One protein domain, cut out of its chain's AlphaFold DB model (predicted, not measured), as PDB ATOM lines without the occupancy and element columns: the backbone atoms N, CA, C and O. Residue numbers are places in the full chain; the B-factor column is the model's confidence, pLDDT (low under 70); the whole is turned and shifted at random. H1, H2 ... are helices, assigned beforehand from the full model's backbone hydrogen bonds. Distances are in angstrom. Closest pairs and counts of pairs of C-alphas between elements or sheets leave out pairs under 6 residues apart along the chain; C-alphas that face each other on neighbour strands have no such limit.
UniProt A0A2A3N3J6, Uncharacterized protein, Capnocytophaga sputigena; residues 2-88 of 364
ATOM      1  N   LYS A   2     134.837 129.850 167.045       44.72
ATOM      2  CA  LYS A   2     136.016 130.308 166.263       44.72
ATOM      3  C   LYS A   2     137.013 129.175 165.933       44.72
ATOM      4  O   LYS A   2     137.413 129.069 164.785       44.72
ATOM      5  N   SER A   3     137.309 128.299 166.898       54.84
ATOM      6  CA  SER A   3     138.221 127.144 166.744       54.84
ATOM      7  C   SER A   3     137.784 126.161 165.636       54.84
ATOM      8  O   SER A   3     138.548 125.870 164.721       54.84
ATOM      9  N   LEU A   4     136.501 125.775 165.606       52.59
ATOM     10  CA  LEU A   4     135.977 124.820 164.616       52.59
ATOM     11  C   LEU A   4     136.120 125.291 163.153       52.59
ATOM     12  O   LEU A   4     136.316 124.469 162.266       52.59
ATOM     13  N   LYS A   5     136.039 126.605 162.884       56.56
ATOM     14  CA  LYS A   5     136.192 127.164 161.526       56.56
ATOM     15  C   LYS A   5     137.640 127.107 161.027       56.56
ATOM     16  O   LYS A   5     137.847 126.873 159.841       56.56
ATOM     17  N   ASN A   6     138.616 127.290 161.915       58.00
ATOM     18  CA  ASN A   6     140.039 127.235 161.570       58.00
ATOM     19  C   ASN A   6     140.513 125.788 161.383       58.00
ATOM     20  O   ASN A   6     141.212 125.503 160.415       58.00
ATOM     21  N   ILE A   7     140.050 124.871 162.241       60.84
ATOM     22  CA  ILE A   7     140.270 123.424 162.092       60.84
ATOM     23  C   ILE A   7     139.687 122.934 160.759       60.84
ATOM     24  O   ILE A   7     140.366 122.245 160.004       60.84
ATOM     25  N   LEU A   8     138.465 123.357 160.418       61.25
ATOM     26  CA  LEU A   8     137.830 123.015 159.146       61.25
ATOM     27  C   LEU A   8     138.617 123.566 157.942       61.25
ATOM     28  O   LEU A   8     138.766 122.865 156.951       61.25
ATOM     29  N   PHE A   9     139.176 124.778 158.028       62.94
ATOM     30  CA  PHE A   9     139.994 125.363 156.957       62.94
ATOM     31  C   PHE A   9     141.339 124.634 156.769       62.94
ATOM     32  O   PHE A   9     141.739 124.372 155.637       62.94
ATOM     33  N   LEU A  10     142.000 124.237 157.864       61.41
ATOM     34  CA  LEU A  10     143.209 123.400 157.858       61.41
ATOM     35  C   LEU A  10     142.942 122.023 157.239       61.41
ATOM     36  O   LEU A  10     143.663 121.599 156.332       61.41
ATOM     37  N   ILE A  11     141.861 121.372 157.668       64.00
ATOM     38  CA  ILE A  11     141.383 120.092 157.137       64.00
ATOM     39  C   ILE A  11     141.081 120.206 155.638       64.00
ATOM     40  O   ILE A  11     141.584 119.400 154.859       64.00
ATOM     41  N   LEU A  12     140.341 121.238 155.208       61.59
ATOM     42  CA  LEU A  12     140.058 121.482 153.790       61.59
ATOM     43  C   LEU A  12     141.334 121.749 152.982       61.59
ATOM     44  O   LEU A  12     141.445 121.261 151.860       61.59
ATOM     45  N   SER A  13     142.310 122.472 153.537       61.31
ATOM     46  CA  SER A  13     143.573 122.738 152.842       61.31
ATOM     47  C   SER A  13     144.389 121.464 152.600       61.31
ATOM     48  O   SER A  13     144.981 121.334 151.540       61.31
ATOM     49  N   MET A  14     144.377 120.486 153.513       61.50
ATOM     50  CA  MET A  14     145.016 119.178 153.299       61.50
ATOM     51  C   MET A  14     144.218 118.297 152.320       61.50
ATOM     52  O   MET A  14     144.818 117.636 151.472       61.50
ATOM     53  N   LEU A  15     142.881 118.327 152.393       60.09
ATOM     54  CA  LEU A  15     141.974 117.545 151.537       60.09
ATOM     55  C   LEU A  15     142.061 117.917 150.049       60.09
ATOM     56  O   LEU A  15     141.940 117.047 149.192       60.09
ATOM     57  N   VAL A  16     142.298 119.191 149.720       58.59
ATOM     58  CA  VAL A  16     142.428 119.645 148.317       58.59
ATOM     59  C   VAL A  16     143.729 119.144 147.664       58.59
ATOM     60  O   VAL A  16     143.820 119.086 146.440       58.59
ATOM     61  N   PHE A  17     144.721 118.721 148.459       53.34
ATOM     62  CA  PHE A  17     146.023 118.258 147.970       53.34
ATOM     63  C   PHE A  17     146.315 116.776 148.247       53.34
ATOM     64  O   PHE A  17     147.423 116.342 147.953       53.34
ATOM     65  N   SER A  18     145.378 115.981 148.780       54.75
ATOM     66  CA  SER A  18     145.604 114.573 149.158       54.75
ATOM     67  C   SER A  18     145.552 113.600 147.967       54.75
ATOM     68  O   SER A  18     144.789 112.636 147.965       54.75
ATOM     69  N   THR A  19     146.344 113.841 146.920       55.56
ATOM     70  CA  THR A  19     146.404 112.957 145.740       55.56
ATOM     71  C   THR A  19     147.457 111.851 145.874       55.56
ATOM     72  O   THR A  19     147.608 111.037 144.967       55.56
ATOM     73  N   SER A  20     148.199 111.807 146.988       66.38
ATOM     74  CA  SER A  20     149.212 110.783 147.271       66.38
ATOM     75  C   SER A  20     148.973 110.075 148.606       66.38
ATOM     76  O   SER A  20     148.520 110.683 149.574       66.38
ATOM     77  N   ILE A  21     149.356 108.794 148.674       66.00
ATOM     78  CA  ILE A  21     149.228 107.940 149.870       66.00
ATOM     79  C   ILE A  21     149.893 108.589 151.097       66.00
ATOM     80  O   ILE A  21     149.327 108.578 152.185       66.00
ATOM     81  N   ALA A  22     151.059 109.220 150.919       64.69
ATOM     82  CA  ALA A  22     151.783 109.886 152.004       64.69
ATOM     83  C   ALA A  22     151.017 111.089 152.588       64.69
ATOM     84  O   ALA A  22     151.046 111.311 153.797       64.69
ATOM     85  N   GLN A  23     150.311 111.854 151.752       66.88
ATOM     86  CA  GLN A  23     149.485 112.973 152.217       66.88
ATOM     87  C   GLN A  23     148.228 112.486 152.941       66.88
ATOM     88  O   GLN A  23     147.820 113.105 153.920       66.88
ATOM     89  N   THR A  24     147.650 111.362 152.509       68.31
ATOM     90  CA  THR A  24     146.518 110.729 153.197       68.31
ATOM     91  C   THR A  24     146.906 110.233 154.591       68.31
ATOM     92  O   THR A  24     146.147 110.434 155.534       68.31
ATOM     93  N   CYS A  25     148.102 109.652 154.757       77.56
ATOM     94  CA  CYS A  25     148.599 109.247 156.077       77.56
ATOM     95  C   CYS A  25     148.754 110.444 157.024       77.56
ATOM     96  O   CYS A  25     148.209 110.417 158.121       77.56
ATOM     97  N   LEU A  26     149.402 111.526 156.570       83.31
ATOM     98  CA  LEU A  26     149.558 112.741 157.380       83.31
ATOM     99  C   LEU A  26     148.210 113.375 157.747       83.31
ATOM    100  O   LEU A  26     148.066 113.935 158.827       83.31
ATOM    101  N   PHE A  27     147.213 113.311 156.867       83.62
ATOM    102  CA  PHE A  27     145.879 113.803 157.190       83.62
ATOM    103  C   PHE A  27     145.226 112.995 158.318       83.62
ATOM    104  O   PHE A  27     144.694 113.587 159.256       83.62
ATOM    105  N   ASN A  28     145.303 111.664 158.256       85.06
ATOM    106  CA  ASN A  28     144.760 110.800 159.303       85.06
ATOM    107  C   ASN A  28     145.487 111.017 160.636       85.06
ATOM    108  O   ASN A  28     144.825 111.220 161.647       85.06
ATOM    109  N   ASP A  29     146.824 111.086 160.615       90.00
ATOM    110  CA  ASP A  29     147.623 111.403 161.804       90.00
ATOM    111  C   ASP A  29     147.209 112.748 162.424       90.00
ATOM    112  O   ASP A  29     147.077 112.851 163.640       90.00
ATOM    113  N   LEU A  30     146.954 113.777 161.604       89.31
ATOM    114  CA  LEU A  30     146.496 115.081 162.091       89.31
ATOM    115  C   LEU A  30     145.123 114.990 162.763       89.31
ATOM    116  O   LEU A  30     144.911 115.594 163.812       89.31
ATOM    117  N   VAL A  31     144.174 114.291 162.135       87.00
ATOM    118  CA  VAL A  31     142.817 114.129 162.671       87.00
ATOM    119  C   VAL A  31     142.863 113.372 163.995       87.00
ATOM    120  O   VAL A  31     142.263 113.829 164.968       87.00
ATOM    121  N   ASP A  32     143.612 112.274 164.052       89.31
ATOM    122  CA  ASP A  32     143.784 111.478 165.264       89.31
ATOM    123  C   ASP A  32     144.430 112.304 166.382       89.31
ATOM    124  O   ASP A  32     143.904 112.349 167.496       89.31
ATOM    125  N   ASP A  33     145.509 113.034 166.079       92.38
ATOM    126  CA  ASP A  33     146.180 113.901 167.047       92.38
ATOM    127  C   ASP A  33     145.231 115.013 167.552       92.38
ATOM    128  O   ASP A  33     145.172 115.281 168.751       92.38
ATOM    129  N   LEU A  34     144.428 115.638 166.679       88.00
ATOM    130  CA  LEU A  34     143.457 116.672 167.075       88.00
ATOM    131  C   LEU A  34     142.340 116.133 167.981       88.00
ATOM    132  O   LEU A  34     141.877 116.857 168.866       88.00
ATOM    133  N   VAL A  35     141.901 114.891 167.762       87.88
ATOM    134  CA  VAL A  35     140.862 114.233 168.569       87.88
ATOM    135  C   VAL A  35     141.407 113.787 169.926       87.88
ATOM    136  O   VAL A  35     140.710 113.907 170.934       87.88
ATOM    137  N   GLN A  36     142.632 113.264 169.961       90.69
ATOM    138  CA  GLN A  36     143.203 112.632 171.154       90.69
ATOM    139  C   GLN A  36     143.922 113.614 172.088       90.69
ATOM    140  O   GLN A  36     144.013 113.353 173.289       90.69
ATOM    141  N   GLN A  37     144.455 114.723 171.567       91.56
ATOM    142  CA  GLN A  37     145.236 115.675 172.357       91.56
ATOM    143  C   GLN A  37     144.379 116.768 173.013       91.56
ATOM    144  O   GLN A  37     143.210 116.983 172.699       91.56
ATOM    145  N   ASN A  38     144.985 117.477 173.968       88.62
ATOM    146  CA  ASN A  38     144.320 118.534 174.729       88.62
ATOM    147  C   ASN A  38     144.145 119.845 173.933       88.62
ATOM    148  O   ASN A  38     144.692 120.040 172.845       88.62
ATOM    149  N   SER A  39     143.416 120.791 174.528       89.19
ATOM    150  CA  SER A  39     143.136 122.102 173.931       89.19
ATOM    151  C   SER A  39     144.385 122.936 173.628       89.19
ATOM    152  O   SER A  39     144.355 123.748 172.706       89.19
ATOM    153  N   SER A  40     145.490 122.742 174.355       91.19
ATOM    154  CA  SER A  40     146.752 123.447 174.097       91.19
ATOM    155  C   SER A  40     147.395 122.993 172.786       91.19
ATOM    156  O   SER A  40     147.847 123.834 172.012       91.19
ATOM    157  N   PHE A  41     147.399 121.685 172.510       93.88
ATOM    158  CA  PHE A  41     147.864 121.151 171.227       93.88
ATOM    159  C   PHE A  41     146.977 121.633 170.075       93.88
ATOM    160  O   PHE A  41     147.481 122.123 169.067       93.88
ATOM    161  N   GLN A  42     145.652 121.566 170.250       90.38
ATOM    162  CA  GLN A  42     144.696 122.045 169.248       90.38
ATOM    163  C   GLN A  42     144.945 123.524 168.912       90.38
ATOM    164  O   GLN A  42     145.124 123.870 167.748       90.38
ATOM    165  N   ALA A  43     145.059 124.384 169.929       89.88
ATOM    166  CA  ALA A  43     145.345 125.807 169.745       89.88
ATOM    167  C   ALA A  43     146.706 126.066 169.073       89.88
ATOM    168  O   ALA A  43     146.842 127.015 168.300       89.88
ATOM    169  N   PHE A  44     147.714 125.231 169.346       92.75
ATOM    170  CA  PHE A  44     149.021 125.320 168.702       92.75
ATOM    171  C   PHE A  44     148.919 125.047 167.195       92.75
ATOM    172  O   PHE A  44     149.342 125.875 166.382       92.75
ATOM    173  N   VAL A  45     148.314 123.915 166.824       90.25
ATOM    174  CA  VAL A  45     148.186 123.463 165.430       90.25
ATOM    175  C   VAL A  45     147.206 124.324 164.626       90.25
ATOM    176  O   VAL A  45     147.363 124.451 163.419       90.25
ATOM    177  N   GLU A  46     146.250 124.997 165.275       86.31
ATOM    178  CA  GLU A  46     145.361 125.973 164.624       86.31
ATOM    179  C   GLU A  46     146.108 127.168 164.000       86.31
ATOM    180  O   GLU A  46     145.572 127.837 163.112       86.31
ATOM    181  N   SER A  47     147.334 127.458 164.446       88.50
ATOM    182  CA  SER A  47     148.169 128.499 163.845       88.50
ATOM    183  C   SER A  47     148.925 127.977 162.620       88.50
ATOM    184  O   SER A  47     149.414 126.850 162.617       88.50
ATOM    185  N   GLU A  48     149.109 128.816 161.593       88.50
ATOM    186  CA  GLU A  48     149.851 128.427 160.381       88.50
ATOM    187  C   GLU A  48     151.261 127.906 160.711       88.50
ATOM    188  O   GLU A  48     151.672 126.844 160.242       88.50
ATOM    189  N   LYS A  49     151.996 128.636 161.563       91.25
ATOM    190  CA  LYS A  49     153.344 128.238 161.982       91.25
ATOM    191  C   LYS A  49     153.319 126.964 162.836       91.25
ATOM    192  O   LYS A  49     154.161 126.098 162.626       91.25
ATOM    193  N   GLY A  50     152.351 126.811 163.740       93.56
ATOM    194  CA  GLY A  50     152.231 125.613 164.573       93.56
ATOM    195  C   GLY A  50     151.876 124.361 163.772       93.56
ATOM    196  O   GLY A  50     152.497 123.318 163.964       93.56
ATOM    197  N   PHE A  51     150.979 124.462 162.788       92.12
ATOM    198  CA  PHE A  51     150.723 123.369 161.852       92.12
ATOM    199  C   PHE A  51     151.977 122.975 161.062       92.12
ATOM    200  O   PHE A  51     152.274 121.789 160.918       92.12
ATOM    201  N   ARG A  52     152.754 123.951 160.578       92.62
ATOM    202  CA  ARG A  52     154.025 123.683 159.879       92.62
ATOM    203  C   ARG A  52     155.032 122.975 160.787       92.62
ATOM    204  O   ARG A  52     155.667 122.020 160.345       92.62
ATOM    205  N   SER A  53     155.129 123.375 162.056       95.62
ATOM    206  CA  SER A  53     155.957 122.689 163.055       95.62
ATOM    207  C   SER A  53     155.509 121.248 163.293       95.62
ATOM    208  O   SER A  53     156.339 120.340 163.254       95.62
ATOM    209  N   TRP A  54     154.202 121.027 163.463       95.81
ATOM    210  CA  TRP A  54     153.628 119.686 163.577       95.81
ATOM    211  C   TRP A  54     153.944 118.843 162.340       95.81
ATOM    212  O   TRP A  54     154.426 117.723 162.475       95.81
ATOM    213  N   LYS A  55     153.788 119.397 161.132       93.00
ATOM    214  CA  LYS A  55     154.051 118.690 159.871       93.00
ATOM    215  C   LYS A  55     155.507 118.233 159.745       93.00
ATOM    216  O   LYS A  55     155.752 117.127 159.263       93.00
ATOM    217  N   ILE A  56     156.466 119.057 160.176       94.25
ATOM    218  CA  ILE A  56     157.890 118.686 160.204       94.25
ATOM    219  C   ILE A  56     158.096 117.471 161.116       94.25
ATOM    220  O   ILE A  56     158.688 116.481 160.687       94.25
ATOM    221  N   LEU A  57     157.563 117.498 162.342       95.38
ATOM    222  CA  LEU A  57     157.706 116.379 163.278       95.38
ATOM    223  C   LEU A  57     156.940 115.135 162.823       95.38
ATOM    224  O   LEU A  57     157.494 114.045 162.865       95.38
ATOM    225  N   ALA A  58     155.718 115.280 162.320       93.19
ATOM    226  CA  ALA A  58     154.930 114.174 161.784       93.19
ATOM    227  C   ALA A  58     155.644 113.460 160.626       93.19
ATOM    228  O   ALA A  58     155.486 112.257 160.462       93.19
ATOM    229  N   THR A  59     156.471 114.180 159.862       90.50
ATOM    230  CA  THR A  59     157.251 113.602 158.759       90.50
ATOM    231  C   THR A  59     158.572 112.989 159.242       90.50
ATOM    232  O   THR A  59     158.916 111.876 158.857       90.50
ATOM    233  N   GLU A  60     159.325 113.696 160.089       91.88
ATOM    234  CA  GLU A  60     160.736 113.373 160.362       91.88
ATOM    235  C   GLU A  60     160.981 112.729 161.739       91.88
ATOM    236  O   GLU A  60     161.992 112.056 161.964       91.88
ATOM    237  N   ALA A  61     160.067 112.932 162.686       92.62
ATOM    238  CA  ALA A  61     160.113 112.364 164.031       92.62
ATOM    239  C   ALA A  61     158.690 112.082 164.560       92.62
ATOM    240  O   ALA A  61     158.270 112.707 165.538       92.62
ATOM    241  N   PRO A  62     157.936 111.137 163.951       93.81
ATOM    242  CA  PRO A  62     156.504 110.979 164.216       93.81
ATOM    243  C   PRO A  62     156.165 110.694 165.682       93.81
ATOM    244  O   PRO A  62     155.074 111.032 166.125       93.81
ATOM    245  N   SER A  63     157.086 110.098 166.443       94.38
ATOM    246  CA  SER A  63     156.925 109.830 167.878       94.38
ATOM    247  C   SER A  63     156.942 111.087 168.756       94.38
ATOM    248  O   SER A  63     156.578 111.004 169.921       94.38
ATOM    249  N   LEU A  64     157.395 112.228 168.227       95.50
ATOM    250  CA  LEU A  64     157.494 113.506 168.941       95.50
ATOM    251  C   LEU A  64     156.469 114.537 168.448       95.50
ATOM    252  O   LEU A  64     156.440 115.657 168.943       95.50
ATOM    253  N   ARG A  65     155.629 114.194 167.462       94.94
ATOM    254  CA  ARG A  65     154.744 115.158 166.782       94.94
ATOM    255  C   ARG A  65     153.652 115.757 167.670       94.94
ATOM    256  O   ARG A  65     153.095 116.785 167.312       94.94
ATOM    257  N   THR A  66     153.371 115.146 168.817       95.88
ATOM    258  CA  THR A  66     152.438 115.648 169.840       95.88
ATOM    259  C   THR A  66     153.148 116.149 171.102       95.88
ATOM    260  O   THR A  66     152.494 116.631 172.026       95.88
ATOM    261  N   ASP A  67     154.483 116.084 171.152       96.75
ATOM    262  CA  ASP A  67     155.265 116.609 172.269       96.75
ATOM    263  C   ASP A  67     155.299 118.141 172.201       96.75
ATOM    264  O   ASP A  67     155.874 118.738 171.290       96.75
ATOM    265  N   MET A  68     154.682 118.799 173.183       96.19
ATOM    266  CA  MET A  68     154.570 120.260 173.203       96.19
ATOM    267  C   MET A  68     155.913 120.982 173.361       96.19
ATOM    268  O   MET A  68     156.052 122.108 172.871       96.19
ATOM    269  N   GLN A  69     156.901 120.378 174.028       96.56
ATOM    270  CA  GLN A  69     158.235 120.968 174.150       96.56
ATOM    271  C   GLN A  69     158.952 120.908 172.803       96.56
ATOM    272  O   GLN A  69     159.513 121.913 172.360       96.56
ATOM    273  N   GLU A  70     158.857 119.769 172.119       97.06
ATOM    274  CA  GLU A  70     159.447 119.584 170.797       97.06
ATOM    275  C   GLU A  70     158.771 120.469 169.740       97.06
ATOM    276  O   GLU A  70     159.443 121.156 168.970       97.06
ATOM    277  N   LEU A  71     157.440 120.534 169.736       97.25
ATOM    278  CA  LEU A  71     156.673 121.416 168.855       97.25
ATOM    279  C   LEU A  71     157.067 122.883 169.044       97.25
ATOM    280  O   LEU A  71     157.284 123.603 168.068       97.25
ATOM    281  N   THR A  72     157.227 123.322 170.294       97.19
ATOM    282  CA  THR A  72     157.671 124.684 170.616       97.19
ATOM    283  C   THR A  72     159.115 124.929 170.171       97.19
ATOM    284  O   THR A  72     159.431 126.003 169.656       97.19
ATOM    285  N   LEU A  73     160.001 123.937 170.320       97.12
ATOM    286  CA  LEU A  73     161.372 123.995 169.812       97.12
ATOM    287  C   LEU A  73     161.387 124.206 168.292       97.12
ATOM    288  O   LEU A  73     162.085 125.106 167.816       97.12
ATOM    289  N   VAL A  74     160.603 123.423 167.546       96.94
ATOM    290  CA  VAL A  74     160.481 123.562 166.088       96.94
ATOM    291  C   VAL A  74     159.895 124.920 165.728       96.94
ATOM    292  O   VAL A  74     160.470 125.609 164.894       96.94
ATOM    293  N   LEU A  75     158.813 125.354 166.382       96.88
ATOM    294  CA  LEU A  75     158.181 126.656 166.135       96.88
ATOM    295  C   LEU A  75     159.169 127.815 166.293       96.88
ATOM    296  O   LEU A  75     159.284 128.663 165.409       96.88
ATOM    297  N   ASN A  76     159.936 127.813 167.384       96.94
ATOM    298  CA  ASN A  76     160.919 128.855 167.682       96.94
ATOM    299  C   ASN A  76     162.097 128.886 166.696       96.94
ATOM    300  O   ASN A  76     162.870 129.841 166.696       96.94
ATOM    301  N   ASN A  77     162.269 127.844 165.879       95.56
ATOM    302  CA  ASN A  77     163.347 127.737 164.900       95.56
ATOM    303  C   ASN A  77     162.824 127.449 163.483       95.56
ATOM    304  O   ASN A  77     163.606 127.054 162.619       95.56
ATOM    305  N   LEU A  78     161.526 127.656 163.242       94.31
ATOM    306  CA  LEU A  78     160.831 127.178 162.048       94.31
ATOM    307  C   LEU A  78     161.479 127.699 160.763       94.31
ATOM    308  O   LEU A  78     161.826 126.917 159.887       94.31
ATOM    309  N   GLU A  79     161.734 129.005 160.702       92.31
ATOM    310  CA  GLU A  79     162.333 129.661 159.534       92.31
ATOM    311  C   GLU A  79     163.749 129.139 159.240       92.31
ATOM    312  O   GLU A  79     164.125 128.980 158.081       92.31
ATOM    313  N   LEU A  80     164.530 128.812 160.278       91.06
ATOM    314  CA  LEU A  80     165.866 128.234 160.108       91.06
ATOM    315  C   LEU A  80     165.794 126.802 159.577       91.06
ATOM    316  O   LEU A  80     166.548 126.462 158.669       91.06
ATOM    317  N   ILE A  81     164.896 125.984 160.132       93.56
ATOM    318  CA  ILE A  81     164.685 124.598 159.694       93.56
ATOM    319  C   ILE A  81     164.215 124.585 158.238       93.56
ATOM    320  O   ILE A  81     164.745 123.853 157.411       93.56
ATOM    321  N   GLU A  82     163.266 125.445 157.882       90.75
ATOM    322  CA  GLU A  82     162.756 125.535 156.515       90.75
ATOM    323  C   GLU A  82     163.801 126.057 155.527       90.75
ATOM    324  O   GLU A  82     163.867 125.562 154.402       90.75
ATOM    325  N   ASN A  83     164.656 126.996 155.946       89.62
ATOM    326  CA  ASN A  83     165.745 127.513 155.118       89.62
ATOM    327  C   ASN A  83     166.753 126.422 154.723       89.62
ATOM    328  O   ASN A  83     167.183 126.365 153.568       89.62
ATOM    329  N   VAL A  84     167.126 125.547 155.663       88.81
ATOM    330  CA  VAL A  84     168.057 124.440 155.380       88.81
ATOM    331  C   VAL A  84     167.369 123.213 154.775       88.81
ATOM    332  O   VAL A  84     168.039 122.334 154.239       88.81
ATOM    333  N   GLY A  85     166.038 123.189 154.791       82.19
ATOM    334  CA  GLY A  85     165.200 122.114 154.285       82.19
ATOM    335  C   GLY A  85     164.465 121.403 155.417       82.19
ATOM    336  O   GLY A  85     165.044 121.033 156.431       82.19
ATOM    337  N   THR A  86     163.170 121.153 155.220       79.88
ATOM    338  CA  THR A  86     162.305 120.520 156.232       79.88
ATOM    339  C   THR A  86     162.572 119.028 156.442       79.88
ATOM    340  O   THR A  86     161.939 118.420 157.299       79.88
ATOM    341  N   LYS A  87     163.472 118.433 155.649       85.31
ATOM    342  CA  LYS A  87     163.929 117.047 155.791       85.31
ATOM    343  C   LYS A  87     165.172 117.004 156.675       85.31
ATOM    344  O   LYS A  87     165.977 117.929 156.641       85.31
ATOM    345  N   ASN A  88     165.378 115.904 157.392       88.00
ATOM    346  CA  ASN A  88     166.500 115.696 158.311       88.00
ATOM    347  C   ASN A  88     166.416 116.527 159.601       88.00
ATOM    348  O   ASN A  88     167.432 116.981 160.134       88.00
TER     349      ASN A  88
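What this domain is: This is residues 2 to 88 of the 364 residues of an uncharacterized protein of Capnocytophaga sputigena (UniProt A0A2A3N3J6). H4 runs through the middle, with the helical hairpin of H1 and H2 on one side and H5 and H6 on the other. Short H3 makes a corner with H4. The printed part has 87 residues, 66 of them in six named helices, H1 to H6 in order along the chain, with no named strand; its class is all helix, and it is compact, with a radius of gyration of the C-alphas of 12.3 A and spans of 30 by 30 by 21 A.

Where its parts are: H1, residues 2 to 15, 20.4 A, begins at C-alpha 2 (136.016, 130.308, 166.263). H2 is 21 to 36, 22.6 A; H3 39 to 45; H4 48 to 60, 18.6 A; H5 68 to 76; H6 78 to 84, ending at C-alpha 84 (168.057, 124.440, 155.380).

How they stand to each other: H4, the hub, touches H5 at a steep tilt of 66 degrees, closest C-alphas Ser 53 and Leu 75, 5.5 A. Its residues 55 to 59 touch H2, closest C-alphas Ala 58 and Leu 26, 7.1 A. H1 is apart from H4. Every O i to N i+4 pair is within hydrogen-bond range in H2 to H6, and 9 of 10 in H1.

The domain as a whole: The printed part has no cut and no long link; residues 2 to 24 are under pLDDT 70.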